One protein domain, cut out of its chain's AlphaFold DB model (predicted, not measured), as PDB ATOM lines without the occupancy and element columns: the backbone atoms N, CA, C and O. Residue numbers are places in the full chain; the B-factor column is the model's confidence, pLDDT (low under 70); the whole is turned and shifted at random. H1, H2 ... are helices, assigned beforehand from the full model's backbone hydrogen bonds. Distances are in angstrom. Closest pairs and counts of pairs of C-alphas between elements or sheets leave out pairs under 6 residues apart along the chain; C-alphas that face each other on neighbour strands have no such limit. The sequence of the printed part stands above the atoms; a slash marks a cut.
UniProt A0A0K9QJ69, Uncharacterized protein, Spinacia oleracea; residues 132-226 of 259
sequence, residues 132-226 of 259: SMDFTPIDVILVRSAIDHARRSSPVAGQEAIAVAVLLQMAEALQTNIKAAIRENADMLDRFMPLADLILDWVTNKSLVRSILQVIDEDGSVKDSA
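Overview. This is residues 132 to 226 of the 259 residues of an uncharacterized protein of Spinacia oleracea (UniProt A0A0K9QJ69). One long helix, H2, is the spine of this domain, and the four shorter helices are set along it, each meeting H2. H1 is set across H2 near its first end, H5 packs on another side of the first half of H2, and after the far end of H2 the chain folds back through the small helices H3 and H4. The printed part has 95 residues with five named helices, in the order H1, H2, H3, H4, H5, and no named strand; the class is all helix. The whole is loose, with a radius of gyration of the C-alphas of 15.7 A, and elongated, spanning 47 by 26 by 22 A.

Arrangement. H2, residues 158 to 184, is the hub and touches four other helices. H1, residues 140 to 151, touches H2 with its residues 142 to 146 alone; the closest C-alphas are those of Leu 142 and Glu 160, 5.0 A apart, and the lines stand at 71 degrees, only just about perpendicular. H5, residues 206 to 215, touches residues 161 to 169 of H2, with the C-alphas of Ala 165 and Val 209 closest at 5.1 A. The two run opposite ways at a tilt of 37 degrees, only just steep. H4, residues 195 to 200, touches residues 171 to 178 of H2, opposite ways at a steep tilt of 66 degrees; their closest C-alphas, of Gln 175 and Leu 200, are 5.9 A apart. The packing of these three pairs is mostly crossed, with no pair at a shallow tilt. H3, residues 188 to 192, and H2 only just touch, only at the corner by their link, with 3 pairs of C-alphas within 8 A, the closest being Ile 182 and Met 188 at 5.3 A. H3 and H4 are close but not clearly touching, the closest C-alphas being those of Leu 189 and Ala 196, 7.1 A apart. H1 is apart from H3, H4 and H5. In H1, H2, H3, H4 and H5 every O i to N i+4 pair is within hydrogen-bond range.

Along the chain. H2 runs 38.7 A, from C-alpha 158 at (18.053, 36.835, -14.362) to C-alpha 184 at (4.381, 40.462, -50.402). H1 is 16.3 A long and begins with C-alpha 140 at (16.999, 25.481, -24.155). H3 is 6.0 A long and H4 8.5 A. H5 is 14.5 A long and ends with C-alpha 215 at (14.199, 44.933, -15.022).

Size, cuts and confidence. The C-alphas farthest apart, those of Asp 187 and Asp 224, are 48.5 A apart. The printed part has no cut. The links from H2 to H3, H3 to H4 and H4 to H5 are tight, and that from H1 to H2 is short. The mean pLDDT of the printed part is 91.0, and residue 132 alone is under 70.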
ATOM      1  N   SER A 132      15.549  34.234 -40.383       64.88
ATOM      2  CA  SER A 132      14.308  33.906 -39.662       64.88
ATOM      3  C   SER A 132      14.317  32.529 -38.999       64.88
ATOM      4  O   SER A 132      13.529  32.270 -38.095       64.88
ATOM      5  N   MET A 133      15.198  31.634 -39.445       73.12
ATOM      6  CA  MET A 133      15.182  30.222 -39.052       73.12
ATOM      7  C   MET A 133      16.474  29.779 -38.354       73.12
ATOM      8  O   MET A 133      16.827  28.600 -38.388       73.12
ATOM      9  N   ASP A 134      17.181  30.724 -37.730       83.94
ATOM     10  CA  ASP A 134      18.311  30.427 -36.854       83.94
ATOM     11  C   ASP A 134      17.857  30.351 -35.390       83.94
ATOM     12  O   ASP A 134      17.467  31.343 -34.775       83.94
ATOM     13  N   PHE A 135      17.921  29.144 -34.832       88.62
ATOM     14  CA  PHE A 135      17.555  28.857 -33.445       88.62
ATOM     15  C   PHE A 135      18.775  28.785 -32.510       88.62
ATOM     16  O   PHE A 135      18.612  28.516 -31.320       88.62
ATOM     17  N   THR A 136      19.988  29.018 -33.024       88.38
ATOM     18  CA  THR A 136      21.250  28.944 -32.266       88.38
ATOM     19  C   THR A 136      21.282  29.829 -31.012       88.38
ATOM     20  O   THR A 136      21.807  29.376 -29.994       88.38
ATOM     21  N   PRO A 137      20.699  31.048 -31.000       88.88
ATOM     22  CA  PRO A 137      20.694  31.895 -29.803       88.88
ATOM     23  C   PRO A 137      19.857  31.353 -28.631       88.88
ATOM     24  O   PRO A 137      19.904  31.917 -27.538       88.88
ATOM     25  N   ILE A 138      19.053  30.302 -28.832       92.31
ATOM     26  CA  ILE A 138      18.168  29.779 -27.790       92.31
ATOM     27  C   ILE A 138      18.926  28.838 -26.857       92.31
ATOM     28  O   ILE A 138      19.235  27.693 -27.201       92.31
ATOM     29  N   ASP A 139      19.082  29.264 -25.607       93.50
ATOM     30  CA  ASP A 139      19.491  28.373 -24.526       93.50
ATOM     31  C   ASP A 139      18.291  27.574 -23.991       93.50
ATOM     32  O   ASP A 139      17.547  27.999 -23.101       93.50
ATOM     33  N   VAL A 140      18.099  26.375 -24.545       94.19
ATOM     34  CA  VAL A 140      16.999  25.481 -24.155       94.19
ATOM     35  C   VAL A 140      17.097  25.029 -22.692       94.19
ATOM     36  O   VAL A 140      16.066  24.764 -22.068       94.19
ATOM     37  N   ILE A 141      18.306  24.933 -22.127       94.19
ATOM     38  CA  ILE A 141      18.506  24.471 -20.746       94.19
ATOM     39  C   ILE A 141      18.007  25.547 -19.783       94.19
ATOM     40  O   ILE A 141      17.203  25.251 -18.895       94.19
ATOM     41  N   LEU A 142      18.413  26.799 -20.003       94.75
ATOM     42  CA  LEU A 142      17.961  27.931 -19.196       94.75
ATOM     43  C   LEU A 142      16.461  28.179 -19.339       94.75
ATOM     44  O   LEU A 142      15.785  28.383 -18.333       94.75
ATOM     45  N   VAL A 143      15.915  28.096 -20.557       95.50
ATOM     46  CA  VAL A 143      14.466  28.226 -20.777       95.50
ATOM     47  C   VAL A 143      13.696  27.149 -20.011       95.50
ATOM     48  O   VAL A 143      12.705  27.452 -19.346       95.50
ATOM     49  N   ARG A 144      14.140  25.886 -20.068       94.81
ATOM     50  CA  ARG A 144      13.501  24.793 -19.324       94.81
ATOM     51  C   ARG A 144      13.554  25.047 -17.818       94.81
ATOM     52  O   ARG A 144      12.522  24.943 -17.159       94.81
ATOM     53  N   SER A 145      14.718  25.442 -17.301       95.81
ATOM     54  CA  SER A 145      14.893  25.787 -15.886       95.81
ATOM     55  C   SER A 145      13.963  26.930 -15.457       95.81
ATOM     56  O   SER A 145      13.266  26.816 -14.447       95.81
ATOM     57  N   ALA A 146      13.837  27.975 -16.284       95.31
ATOM     58  CA  ALA A 146      12.921  29.092 -16.062       95.31
ATOM     59  C   ALA A 146      11.461  28.629 -15.935       95.31
ATOM     60  O   ALA A 146      10.744  29.037 -15.017       95.31
ATOM     61  N   ILE A 147      11.016  27.752 -16.844       94.69
ATOM     62  CA  ILE A 147       9.659  27.191 -16.838       94.69
ATOM     63  C   ILE A 147       9.436  26.348 -15.577       94.69
ATOM     64  O   ILE A 147       8.386  26.457 -14.941       94.69
ATOM     65  N   ASP A 148      10.416  25.536 -15.184       95.69
ATOM     66  CA  ASP A 148      10.329  24.695 -13.992       95.69
ATOM     67  C   ASP A 148      10.329  25.519 -12.696       95.69
ATOM     68  O   ASP A 148       9.633  25.164 -11.737       95.69
ATOM     69  N   HIS A 149      11.065  26.632 -12.642       95.00
ATOM     70  CA  HIS A 149      10.995  27.592 -11.537       95.00
ATOM     71  C   HIS A 149       9.640  28.298 -11.490       95.00
ATOM     72  O   HIS A 149       8.994  28.291 -10.439       95.00
ATOM     73  N   ALA A 150       9.146  28.796 -12.625       93.62
ATOM     74  CA  ALA A 150       7.840  29.443 -12.713       93.62
ATOM     75  C   ALA A 150       6.698  28.499 -12.290       93.62
ATOM     76  O   ALA A 150       5.830  28.885 -11.506       93.62
ATOM     77  N   ARG A 151       6.731  27.231 -12.724       94.81
ATOM     78  CA  ARG A 151       5.756  26.197 -12.321       94.81
ATOM     79  C   ARG A 151       5.764  25.930 -10.821       94.81
ATOM     80  O   ARG A 151       4.711  25.700 -10.232       94.81
ATOM     81  N   ARG A 152       6.942  25.971 -10.198       95.00
ATOM     82  CA  ARG A 152       7.118  25.789  -8.750       95.00
ATOM     83  C   ARG A 152       6.889  27.072  -7.948       95.00
ATOM     84  O   ARG A 152       7.033  27.039  -6.732       95.00
ATOM     85  N   SER A 153       6.523  28.182  -8.600       92.12
ATOM     86  CA  SER A 153       6.449  29.518  -7.982       92.12
ATOM     87  C   SER A 153       7.762  29.941  -7.303       92.12
ATOM     88  O   SER A 153       7.760  30.720  -6.352       92.12
ATOM     89  N   SER A 154       8.885  29.407  -7.788       93.25
ATOM     90  CA  SER A 154      10.231  29.785  -7.363       93.25
ATOM     91  C   SER A 154      10.682  31.027  -8.139       93.25
ATOM     92  O   SER A 154      10.287  31.181  -9.300       93.25
ATOM     93  N   PRO A 155      11.515  31.905  -7.550       91.12
ATOM     94  CA  PRO A 155      12.125  33.003  -8.289       91.12
ATOM     95  C   PRO A 155      12.886  32.484  -9.513       91.12
ATOM     96  O   PRO A 155      13.648  31.524  -9.403       91.12
ATOM     97  N   VAL A 156      12.666  33.126 -10.659       93.75
ATOM     98  CA  VAL A 156      13.396  32.865 -11.907       93.75
ATOM     99  C   VAL A 156      14.671  33.703 -11.888       93.75
ATOM    100  O   VAL A 156      14.618  34.897 -11.577       93.75
ATOM    101  N   ALA A 157      15.815  33.088 -12.182       93.62
ATOM    102  CA  ALA A 157      17.089  33.797 -12.224       93.62
ATOM    103  C   ALA A 157      17.129  34.795 -13.395       93.62
ATOM    104  O   ALA A 157      16.418  34.642 -14.388       93.62
ATOM    105  N   GLY A 158      17.984  35.818 -13.312       92.81
ATOM    106  CA  GLY A 158      18.053  36.835 -14.362       92.81
ATOM    107  C   GLY A 158      18.417  36.262 -15.733       92.81
ATOM    108  O   GLY A 158      17.732  36.539 -16.713       92.81
ATOM    109  N   GLN A 159      19.401  35.362 -15.776       94.06
ATOM    110  CA  GLN A 159      19.813  34.693 -17.012       94.06
ATOM    111  C   GLN A 159      18.723  33.784 -17.598       94.06
ATOM    112  O   GLN A 159      18.539  33.722 -18.810       94.06
ATOM    113  N   GLU A 160      17.952  33.119 -16.737       95.12
ATOM    114  CA  GLU A 160      16.792  32.317 -17.136       95.12
ATOM    115  C   GLU A 160      15.697  33.194 -17.758       95.12
ATOM    116  O   GLU A 160      15.120  32.850 -18.789       95.12
ATOM    117  N   ALA A 161      15.429  34.357 -17.161       94.50
ATOM    118  CA  ALA A 161      14.445  35.302 -17.670       94.50
ATOM    119  C   ALA A 161      14.869  35.909 -19.019       94.50
ATOM    120  O   ALA A 161      14.037  36.001 -19.923       94.50
ATOM    121  N   ILE A 162      16.146  36.267 -19.187       95.12
ATOM    122  CA  ILE A 162      16.685  36.730 -20.475       95.12
ATOM    123  C   ILE A 162      16.569  35.634 -21.538       95.12
ATOM    124  O   ILE A 162      16.067  35.908 -22.626       95.12
ATOM    125  N   ALA A 163      16.915  34.382 -21.222       95.25
ATOM    126  CA  ALA A 163      16.767  33.265 -22.159       95.25
ATOM    127  C   ALA A 163      15.309  33.089 -22.634       95.25
ATOM    128  O   ALA A 163      15.052  32.889 -23.824       95.25
ATOM    129  N   VAL A 164      14.332  33.243 -21.732       95.31
ATOM    130  CA  VAL A 164      12.901  33.247 -22.090       95.31
ATOM    131  C   VAL A 164      12.538  34.447 -22.970       95.31
ATOM    132  O   VAL A 164      11.780  34.294 -23.929       95.31
ATOM    133  N   ALA A 165      13.074  35.637 -22.686       94.94
ATOM    134  CA  ALA A 165      12.839  36.821 -23.511       94.94
ATOM    135  C   ALA A 165      13.413  36.664 -24.928       94.94
ATOM    136  O   ALA A 165      12.756  37.062 -25.888       94.94
ATOM    137  N   VAL A 166      14.597  36.062 -25.077       94.00
ATOM    138  CA  VAL A 166      15.203  35.747 -26.382       94.00
ATOM    139  C   VAL A 166      14.323  34.774 -27.167       94.00
ATOM    140  O   VAL A 166      13.994  35.048 -28.320       94.00
ATOM    141  N   LEU A 167      13.856  33.689 -26.534       94.62
ATOM    142  CA  LEU A 167      12.948  32.729 -27.170       94.62
ATOM    143  C   LEU A 167      11.663  33.398 -27.684       94.62
ATOM    144  O   LEU A 167      11.257  33.172 -28.823       94.62
ATOM    145  N   LEU A 168      11.022  34.225 -26.853       94.50
ATOM    146  CA  LEU A 168       9.780  34.908 -27.224       94.50
ATOM    147  C   LEU A 168       9.989  35.929 -28.348       94.50
ATOM    148  O   LEU A 168       9.143  36.028 -29.234       94.50
ATOM    149  N   GLN A 169      11.105  36.664 -28.331       93.25
ATOM    150  CA  GLN A 169      11.450  37.607 -29.399       93.25
ATOM    151  C   GLN A 169      11.720  36.893 -30.720       93.25
ATOM    152  O   GLN A 169      11.253  37.350 -31.757       93.25
ATOM    153  N   MET A 170      12.416  35.755 -30.695       91.94
ATOM    154  CA  MET A 170      12.647  34.956 -31.897       91.94
ATOM    155  C   MET A 170      11.332  34.396 -32.459       91.94
ATOM    156  O   MET A 170      11.090  34.486 -33.660       91.94
ATOM    157  N   ALA A 171      10.453  33.877 -31.596       92.62
ATOM    158  CA  ALA A 171       9.130  33.413 -32.008       92.62
ATOM    159  C   ALA A 171       8.311  34.539 -32.663       92.62
ATOM    160  O   ALA A 171       7.695  34.336 -33.709       92.62
ATOM    161  N   GLU A 172       8.342  35.741 -32.084       92.25
ATOM    162  CA  GLU A 172       7.692  36.920 -32.655       92.25
ATOM    163  C   GLU A 172       8.313  37.327 -33.999       92.25
ATOM    164  O   GLU A 172       7.579  37.554 -34.961       92.25
ATOM    165  N   ALA A 173       9.644  37.379 -34.087       91.19
ATOM    166  CA  ALA A 173      10.363  37.733 -35.306       91.19
ATOM    167  C   ALA A 173       9.996  36.787 -36.460       91.19
ATOM    168  O   ALA A 173       9.618  37.245 -37.542       91.19
ATOM    169  N   LEU A 174       9.994  35.476 -36.205       90.75
ATOM    170  CA  LEU A 174       9.614  34.467 -37.190       90.75
ATOM    171  C   LEU A 174       8.155  34.642 -37.651       90.75
ATOM    172  O   LEU A 174       7.884  34.640 -38.853       90.75
ATOM    173  N   GLN A 175       7.219  34.893 -36.728       91.81
ATOM    174  CA  GLN A 175       5.831  35.209 -37.086       91.81
ATOM    175  C   GLN A 175       5.723  36.471 -37.949       91.81
ATOM    176  O   GLN A 175       4.931  36.507 -38.894       91.81
ATOM    177  N   THR A 176       6.480  37.524 -37.628       91.44
ATOM    178  CA  THR A 176       6.459  38.769 -38.406       91.44
ATOM    179  C   THR A 176       7.044  38.588 -39.801       91.44
ATOM    180  O   THR A 176       6.456  39.100 -40.750       91.44
ATOM    181  N   ASN A 177       8.115  37.804 -39.938       90.31
ATOM    182  CA  ASN A 177       8.755  37.511 -41.219       90.31
ATOM    183  C   ASN A 177       7.830  36.703 -42.134       90.31
ATOM    184  O   ASN A 177       7.621  37.083 -43.282       90.31
ATOM    185  N   ILE A 178       7.191  35.651 -41.609       90.62
ATOM    186  CA  ILE A 178       6.219  34.852 -42.372       90.62
ATOM    187  C   ILE A 178       5.035  35.720 -42.811       90.62
ATOM    188  O   ILE A 178       4.656  35.709 -43.981       90.62
ATOM    189  N   LYS A 179       4.474  36.534 -41.906       91.31
ATOM    190  CA  LYS A 179       3.379  37.460 -42.248       91.31
ATOM    191  C   LYS A 179       3.801  38.497 -43.290       91.31
ATOM    192  O   LYS A 179       2.976  38.872 -44.116       91.31
ATOM    193  N   ALA A 180       5.039  38.985 -43.237       90.38
ATOM    194  CA  ALA A 180       5.566  39.931 -44.215       90.38
ATOM    195  C   ALA A 180       5.695  39.282 -45.600       90.38
ATOM    196  O   ALA A 180       5.163  39.824 -46.563       90.38
ATOM    197  N   ALA A 181       6.279  38.085 -45.677       88.88
ATOM    198  CA  ALA A 181       6.424  37.340 -46.925       88.88
ATOM    199  C   ALA A 181       5.066  36.981 -47.563       88.88
ATOM    200  O   ALA A 181       4.894  37.132 -48.768       88.88
ATOM    201  N   ILE A 182       4.063  36.598 -46.760       89.62
ATOM    202  CA  ILE A 182       2.695  36.341 -47.257       89.62
ATOM    203  C   ILE A 182       2.033  37.621 -47.791       89.62
ATOM    204  O   ILE A 182       1.276  37.575 -48.757       89.62
ATOM    205  N   ARG A 183       2.290  38.778 -47.165       89.69
ATOM    206  CA  ARG A 183       1.760  40.067 -47.642       89.69
ATOM    207  C   ARG A 183       2.394  40.503 -48.958       89.69
ATOM    208  O   ARG A 183       1.727  41.169 -49.740       89.69
ATOM    209  N   GLU A 184       3.661  40.167 -49.166       88.12
ATOM    210  CA  GLU A 184       4.381  40.462 -50.402       88.12
ATOM    211  C   GLU A 184       3.928  39.550 -51.548       88.12
ATOM    212  O   GLU A 184       3.715  40.022 -52.664       88.12
ATOM    213  N   ASN A 185       3.717  38.260 -51.269       86.62
ATOM    214  CA  ASN A 185       3.214  37.305 -52.244       86.62
ATOM    215  C   ASN A 185       2.272  36.283 -51.584       86.62
ATOM    216  O   ASN A 185       2.690  35.472 -50.758       86.62
ATOM    217  N   ALA A 186       0.998  36.299 -51.988       85.44
ATOM    218  CA  ALA A 186      -0.043  35.444 -51.419       85.44
ATOM    219  C   ALA A 186       0.235  33.941 -51.616       85.44
ATOM    220  O   ALA A 186      -0.083  33.148 -50.729       85.44
ATOM    221  N   ASP A 187       0.912  33.560 -52.706       89.44
ATOM    222  CA  ASP A 187       1.280  32.166 -52.999       89.44
ATOM    223  C   ASP A 187       2.297  31.605 -51.988       89.44
ATOM    224  O   ASP A 187       2.523  30.395 -51.920       89.44
ATOM    225  N   MET A 188       2.940  32.469 -51.192       86.00
ATOM    226  CA  MET A 188       3.875  32.041 -50.149       86.00
ATOM    227  C   MET A 188       3.178  31.293 -49.021       86.00
ATOM    228  O   MET A 188       3.797  30.428 -48.407       86.00
ATOM    229  N   LEU A 189       1.899  31.582 -48.758       87.19
ATOM    230  CA  LEU A 189       1.150  30.873 -47.725       87.19
ATOM    231  C   LEU A 189       1.115  29.367 -48.018       87.19
ATOM    232  O   LEU A 189       1.469  28.577 -47.148       87.19
ATOM    233  N   ASP A 190       0.784  28.987 -49.253       89.31
ATOM    234  CA  ASP A 190       0.719  27.585 -49.673       89.31
ATOM    235  C   ASP A 190       2.096  26.909 -49.641       89.31
ATOM    236  O   ASP A 190       2.208  25.734 -49.297       89.31
ATOM    237  N   ARG A 191       3.166  27.652 -49.949       88.25
ATOM    238  CA  ARG A 191       4.546  27.134 -49.917       88.25
ATOM    239  C   ARG A 191       5.087  26.944 -48.508       88.25
ATOM    240  O   ARG A 191       5.898  26.052 -48.283       88.25
ATOM    241  N   PHE A 192       4.672  27.791 -47.573       89.88
ATOM    242  CA  PHE A 192       5.087  27.692 -46.177       89.88
ATOM    243  C   PHE A 192       4.255  26.680 -45.390       89.88
ATOM    244  O   PHE A 192       4.606  26.365 -44.251       89.88
ATOM    245  N   MET A 193       3.172  26.150 -45.963       89.75
ATOM    246  CA  MET A 193       2.430  25.058 -45.347       89.75
ATOM    247  C   MET A 193       3.239  23.754 -45.365       89.75
ATOM    248  O   MET A 193       3.865  23.427 -46.372       89.75
ATOM    249  N   PRO A 194       3.217  22.978 -44.267       90.06
ATOM    250  CA  PRO A 194       2.349  23.140 -43.090       90.06
ATOM    251  C   PRO A 194       2.933  24.015 -41.961       90.06
ATOM    252  O   PRO A 194       2.235  24.323 -40.998       90.06
ATOM    253  N   LEU A 195       4.198  24.437 -42.049       91.81
ATOM    254  CA  LEU A 195       4.886  25.135 -40.953       91.81
ATOM    255  C   LEU A 195       4.278  26.497 -40.612       91.81
ATOM    256  O   LEU A 195       4.280  26.888 -39.447       91.81
ATOM    257  N   ALA A 196       3.744  27.214 -41.601       90.38
ATOM    258  CA  ALA A 196       3.089  28.494 -41.365       90.38
ATOM    259  C   ALA A 196       1.913  28.376 -40.383       90.38
ATOM    260  O   ALA A 196       1.803  29.225 -39.506       90.38
ATOM    261  N   ASP A 197       1.085  27.330 -40.474       90.94
ATOM    262  CA  ASP A 197      -0.044  27.131 -39.550       90.94
ATOM    263  C   ASP A 197       0.456  26.971 -38.106       90.94
ATOM    264  O   ASP A 197       0.055  27.703 -37.202       90.94
ATOM    265  N   LEU A 198       1.454  26.103 -37.920       91.69
ATOM    266  CA  LEU A 198       2.060  25.836 -36.618       91.69
ATOM    267  C   LEU A 198       2.726  27.076 -36.008       91.69
ATOM    268  O   LEU A 198       2.596  27.329 -34.811       91.69
ATOM    269  N   ILE A 199       3.460  27.846 -36.812       91.00
ATOM    270  CA  ILE A 199       4.217  29.008 -36.334       91.00
ATOM    271  C   ILE A 199       3.289  30.191 -36.040       91.00
ATOM    272  O   ILE A 199       3.487  30.927 -35.066       91.00
ATOM    273  N   LEU A 200       2.270  30.407 -36.874       91.19
ATOM    274  CA  LEU A 200       1.315  31.498 -36.684       91.19
ATOM    275  C   LEU A 200       0.412  31.278 -35.463       91.19
ATOM    276  O   LEU A 200      -0.048  32.269 -34.895       91.19
ATOM    277  N   ASP A 201       0.236  30.028 -35.024       93.50
ATOM    278  CA  ASP A 201      -0.492  29.664 -33.802       93.50
ATOM    279  C   ASP A 201       0.316  29.888 -32.502       93.50
ATOM    280  O   ASP A 201      -0.228  29.838 -31.398       93.50
ATOM    281  N   TRP A 202       1.621  30.186 -32.578       91.00
ATOM    282  CA  TRP A 202       2.420  30.426 -31.370       91.00
ATOM    283  C   TRP A 202       1.923  31.632 -30.558       91.00
ATOM    284  O   TRP A 202       1.748  32.744 -31.064       91.00
ATOM    285  N   VAL A 203       1.791  31.431 -29.245       89.31
ATOM    286  CA  VAL A 203       1.406  32.485 -28.302       89.31
ATOM    287  C   VAL A 203       2.644  33.255 -27.849       89.31
ATOM    288  O   VAL A 203       3.448  32.760 -27.059       89.31
ATOM    289  N   THR A 204       2.775  34.500 -28.303       88.75
ATOM    290  CA  THR A 204       3.833  35.425 -27.875       88.75
ATOM    291  C   THR A 204       3.276  36.501 -26.937       88.75
ATOM    292  O   THR A 204       2.159  36.991 -27.108       88.75
ATOM    293  N   ASN A 205       4.040  36.881 -25.904       92.19
ATOM    294  CA  ASN A 205       3.652  37.930 -24.954       92.19
ATOM    295  C   ASN A 205       4.687  39.061 -24.926       92.19
ATOM    296  O   ASN A 205       5.651  39.032 -24.159       92.19
ATOM    297  N   LYS A 206       4.437  40.103 -25.727       91.88
ATOM    298  CA  LYS A 206       5.318  41.279 -25.833       91.88
ATOM    299  C   LYS A 206       5.441  42.060 -24.526       91.88
ATOM    300  O   LYS A 206       6.485  42.645 -24.244       91.88
ATOM    301  N   SER A 207       4.378  42.077 -23.718       93.69
ATOM    302  CA  SER A 207       4.396  42.749 -22.417       93.69
ATOM    303  C   SER A 207       5.379  42.071 -21.470       93.69
ATOM    304  O   SER A 207       6.116  42.766 -20.779       93.69
ATOM    305  N   LEU A 208       5.419  40.736 -21.457       93.12
ATOM    306  CA  LEU A 208       6.350  39.973 -20.629       93.12
ATOM    307  C   LEU A 208       7.802  40.239 -21.033       93.12
ATOM    308  O   LEU A 208       8.617  40.560 -20.172       93.12
ATOM    309  N   VAL A 209       8.107  40.181 -22.333       94.56
ATOM    310  CA  VAL A 209       9.441  40.513 -22.864       94.56
ATOM    311  C   VAL A 209       9.857  41.916 -22.422       94.56
ATOM    312  O   VAL A 209      10.930  42.099 -21.853       94.56
ATOM    313  N   ARG A 210       8.976  42.910 -22.599       94.00
ATOM    314  CA  ARG A 210       9.251  44.294 -22.198       94.00
ATOM    315  C   ARG A 210       9.505  44.423 -20.695       94.00
ATOM    316  O   ARG A 210      10.426  45.130 -20.299       94.00
ATOM    317  N   SER A 211       8.711  43.744 -19.868       93.19
ATOM    318  CA  SER A 211       8.894  43.736 -18.414       93.19
ATOM    319  C   SER A 211      10.232  43.120 -18.004       93.19
ATOM    320  O   SER A 211      10.897  43.672 -17.130       93.19
ATOM    321  N   ILE A 212      10.651  42.027 -18.646       92.88
ATOM    322  CA  ILE A 212      11.947  41.382 -18.389       92.88
ATOM    323  C   ILE A 212      13.092  42.337 -18.747       92.88
ATOM    324  O   ILE A 212      13.907  42.656 -17.884       92.88
ATOM    325  N   LEU A 213      13.109  42.877 -19.969       92.12
ATOM    326  CA  LEU A 213      14.191  43.747 -20.455       92.12
ATOM    327  C   LEU A 213      14.279  45.095 -19.716       92.12
ATOM    328  O   LEU A 213      15.334  45.735 -19.684       92.12
ATOM    329  N   GLN A 214      13.180  45.548 -19.108       91.69
ATOM    330  CA  GLN A 214      13.167  46.748 -18.269       91.69
ATOM    331  C   GLN A 214      13.822  46.514 -16.899       91.69
ATOM    332  O   GLN A 214      14.345  47.458 -16.300       91.69
ATOM    333  N   VAL A 215      13.767  45.287 -16.383       91.81
ATOM    334  CA  VAL A 215      14.199  44.933 -15.022       91.81
ATOM    335  C   VAL A 215      15.569  44.260 -15.018       91.81
ATOM    336  O   VAL A 215      16.287  44.375 -14.028       91.81
ATOM    337  N   ILE A 216      15.941  43.588 -16.103       92.94
ATOM    338  CA  ILE A 216      17.117  42.722 -16.192       92.94
ATOM    339  C   ILE A 216      18.003  43.206 -17.338       92.94
ATOM    340  O   ILE A 216      17.507  43.689 -18.360       92.94
ATOM    341  N   ASP A 217      19.309  43.164 -17.121       91.56
ATOM    342  CA  ASP A 217      20.332  43.511 -18.097       91.56
ATOM    343  C   ASP A 217      20.830  42.276 -18.855       91.56
ATOM    344  O   ASP A 217      20.501  41.146 -18.492       91.56
ATOM    345  N   GLU A 218      21.588  42.486 -19.929       86.56
ATOM    346  CA  GLU A 218      22.023  41.403 -20.829       86.56
ATOM    347  C   GLU A 218      22.944  40.374 -20.143       86.56
ATOM    348  O   GLU A 218      23.026  39.225 -20.568       86.56
ATOM    349  N   ASP A 219      23.611  40.764 -19.052       87.69
ATOM    350  CA  ASP A 219      24.438  39.891 -18.207       87.69
ATOM    351  C   ASP A 219      23.622  39.094 -17.165       87.69
ATOM    352  O   ASP A 219      24.188  38.373 -16.341       87.69
ATOM    353  N   GLY A 220      22.293  39.248 -17.159       87.31
ATOM    354  CA  GLY A 220      21.399  38.641 -16.177       87.31
ATOM    355  C   GLY A 220      21.348  39.387 -14.838       87.31
ATOM    356  O   GLY A 220      20.698  38.915 -13.899       87.31
ATOM    357  N   SER A 221      21.993  40.551 -14.717       89.50
ATOM    358  CA  SER A 221      21.930  41.390 -13.520       89.50
ATOM    359  C   SER A 221      20.644  42.211 -13.476       89.50
ATOM    360  O   SER A 221      20.073  42.607 -14.488       89.50
ATOM    361  N   VAL A 222      20.165  42.512 -12.270       90.81
ATOM    362  CA  VAL A 222      18.993  43.377 -12.095       90.81
ATOM    363  C   VAL A 222      19.399  44.835 -12.330       90.81
ATOM    364  O   VAL A 222      20.308  45.347 -11.666       90.81
ATOM    365  N   LYS A 223      18.704  45.523 -13.240       89.94
ATOM    366  CA  LYS A 223      18.904  46.940 -13.565       89.94
ATOM    367  C   LYS A 223      18.459  47.854 -12.426       89.94
ATOM    368  O   LYS A 223      17.542  47.555 -11.664       89.94
ATOM    369  N   ASP A 224      19.032  49.050 -12.375       85.69
ATOM    370  CA  ASP A 224      18.616  50.102 -11.435       85.69
ATOM    371  C   ASP A 224      17.189  50.615 -11.699       85.69
ATOM    372  O   ASP A 224      16.542  51.161 -10.801       85.69
ATOM    373  N   SER A 225      16.672  50.409 -12.915       82.25
ATOM    374  CA  SER A 225      15.275  50.659 -13.293       82.25
ATOM    375  C   SER A 225      14.285  49.708 -12.618       82.25
ATOM    376  O   SER A 225      13.104  50.042 -12.540       82.25
ATOM    377  N   ALA A 226      14.741  48.566 -12.094       83.69
ATOM    378  CA  ALA A 226      13.887  47.615 -11.388       83.69
ATOM    379  C   ALA A 226      13.326  48.191 -10.082       83.69
ATOM    380  O   ALA A 226      12.192  47.906  -9.697       83.69
TER     381      ALA A 226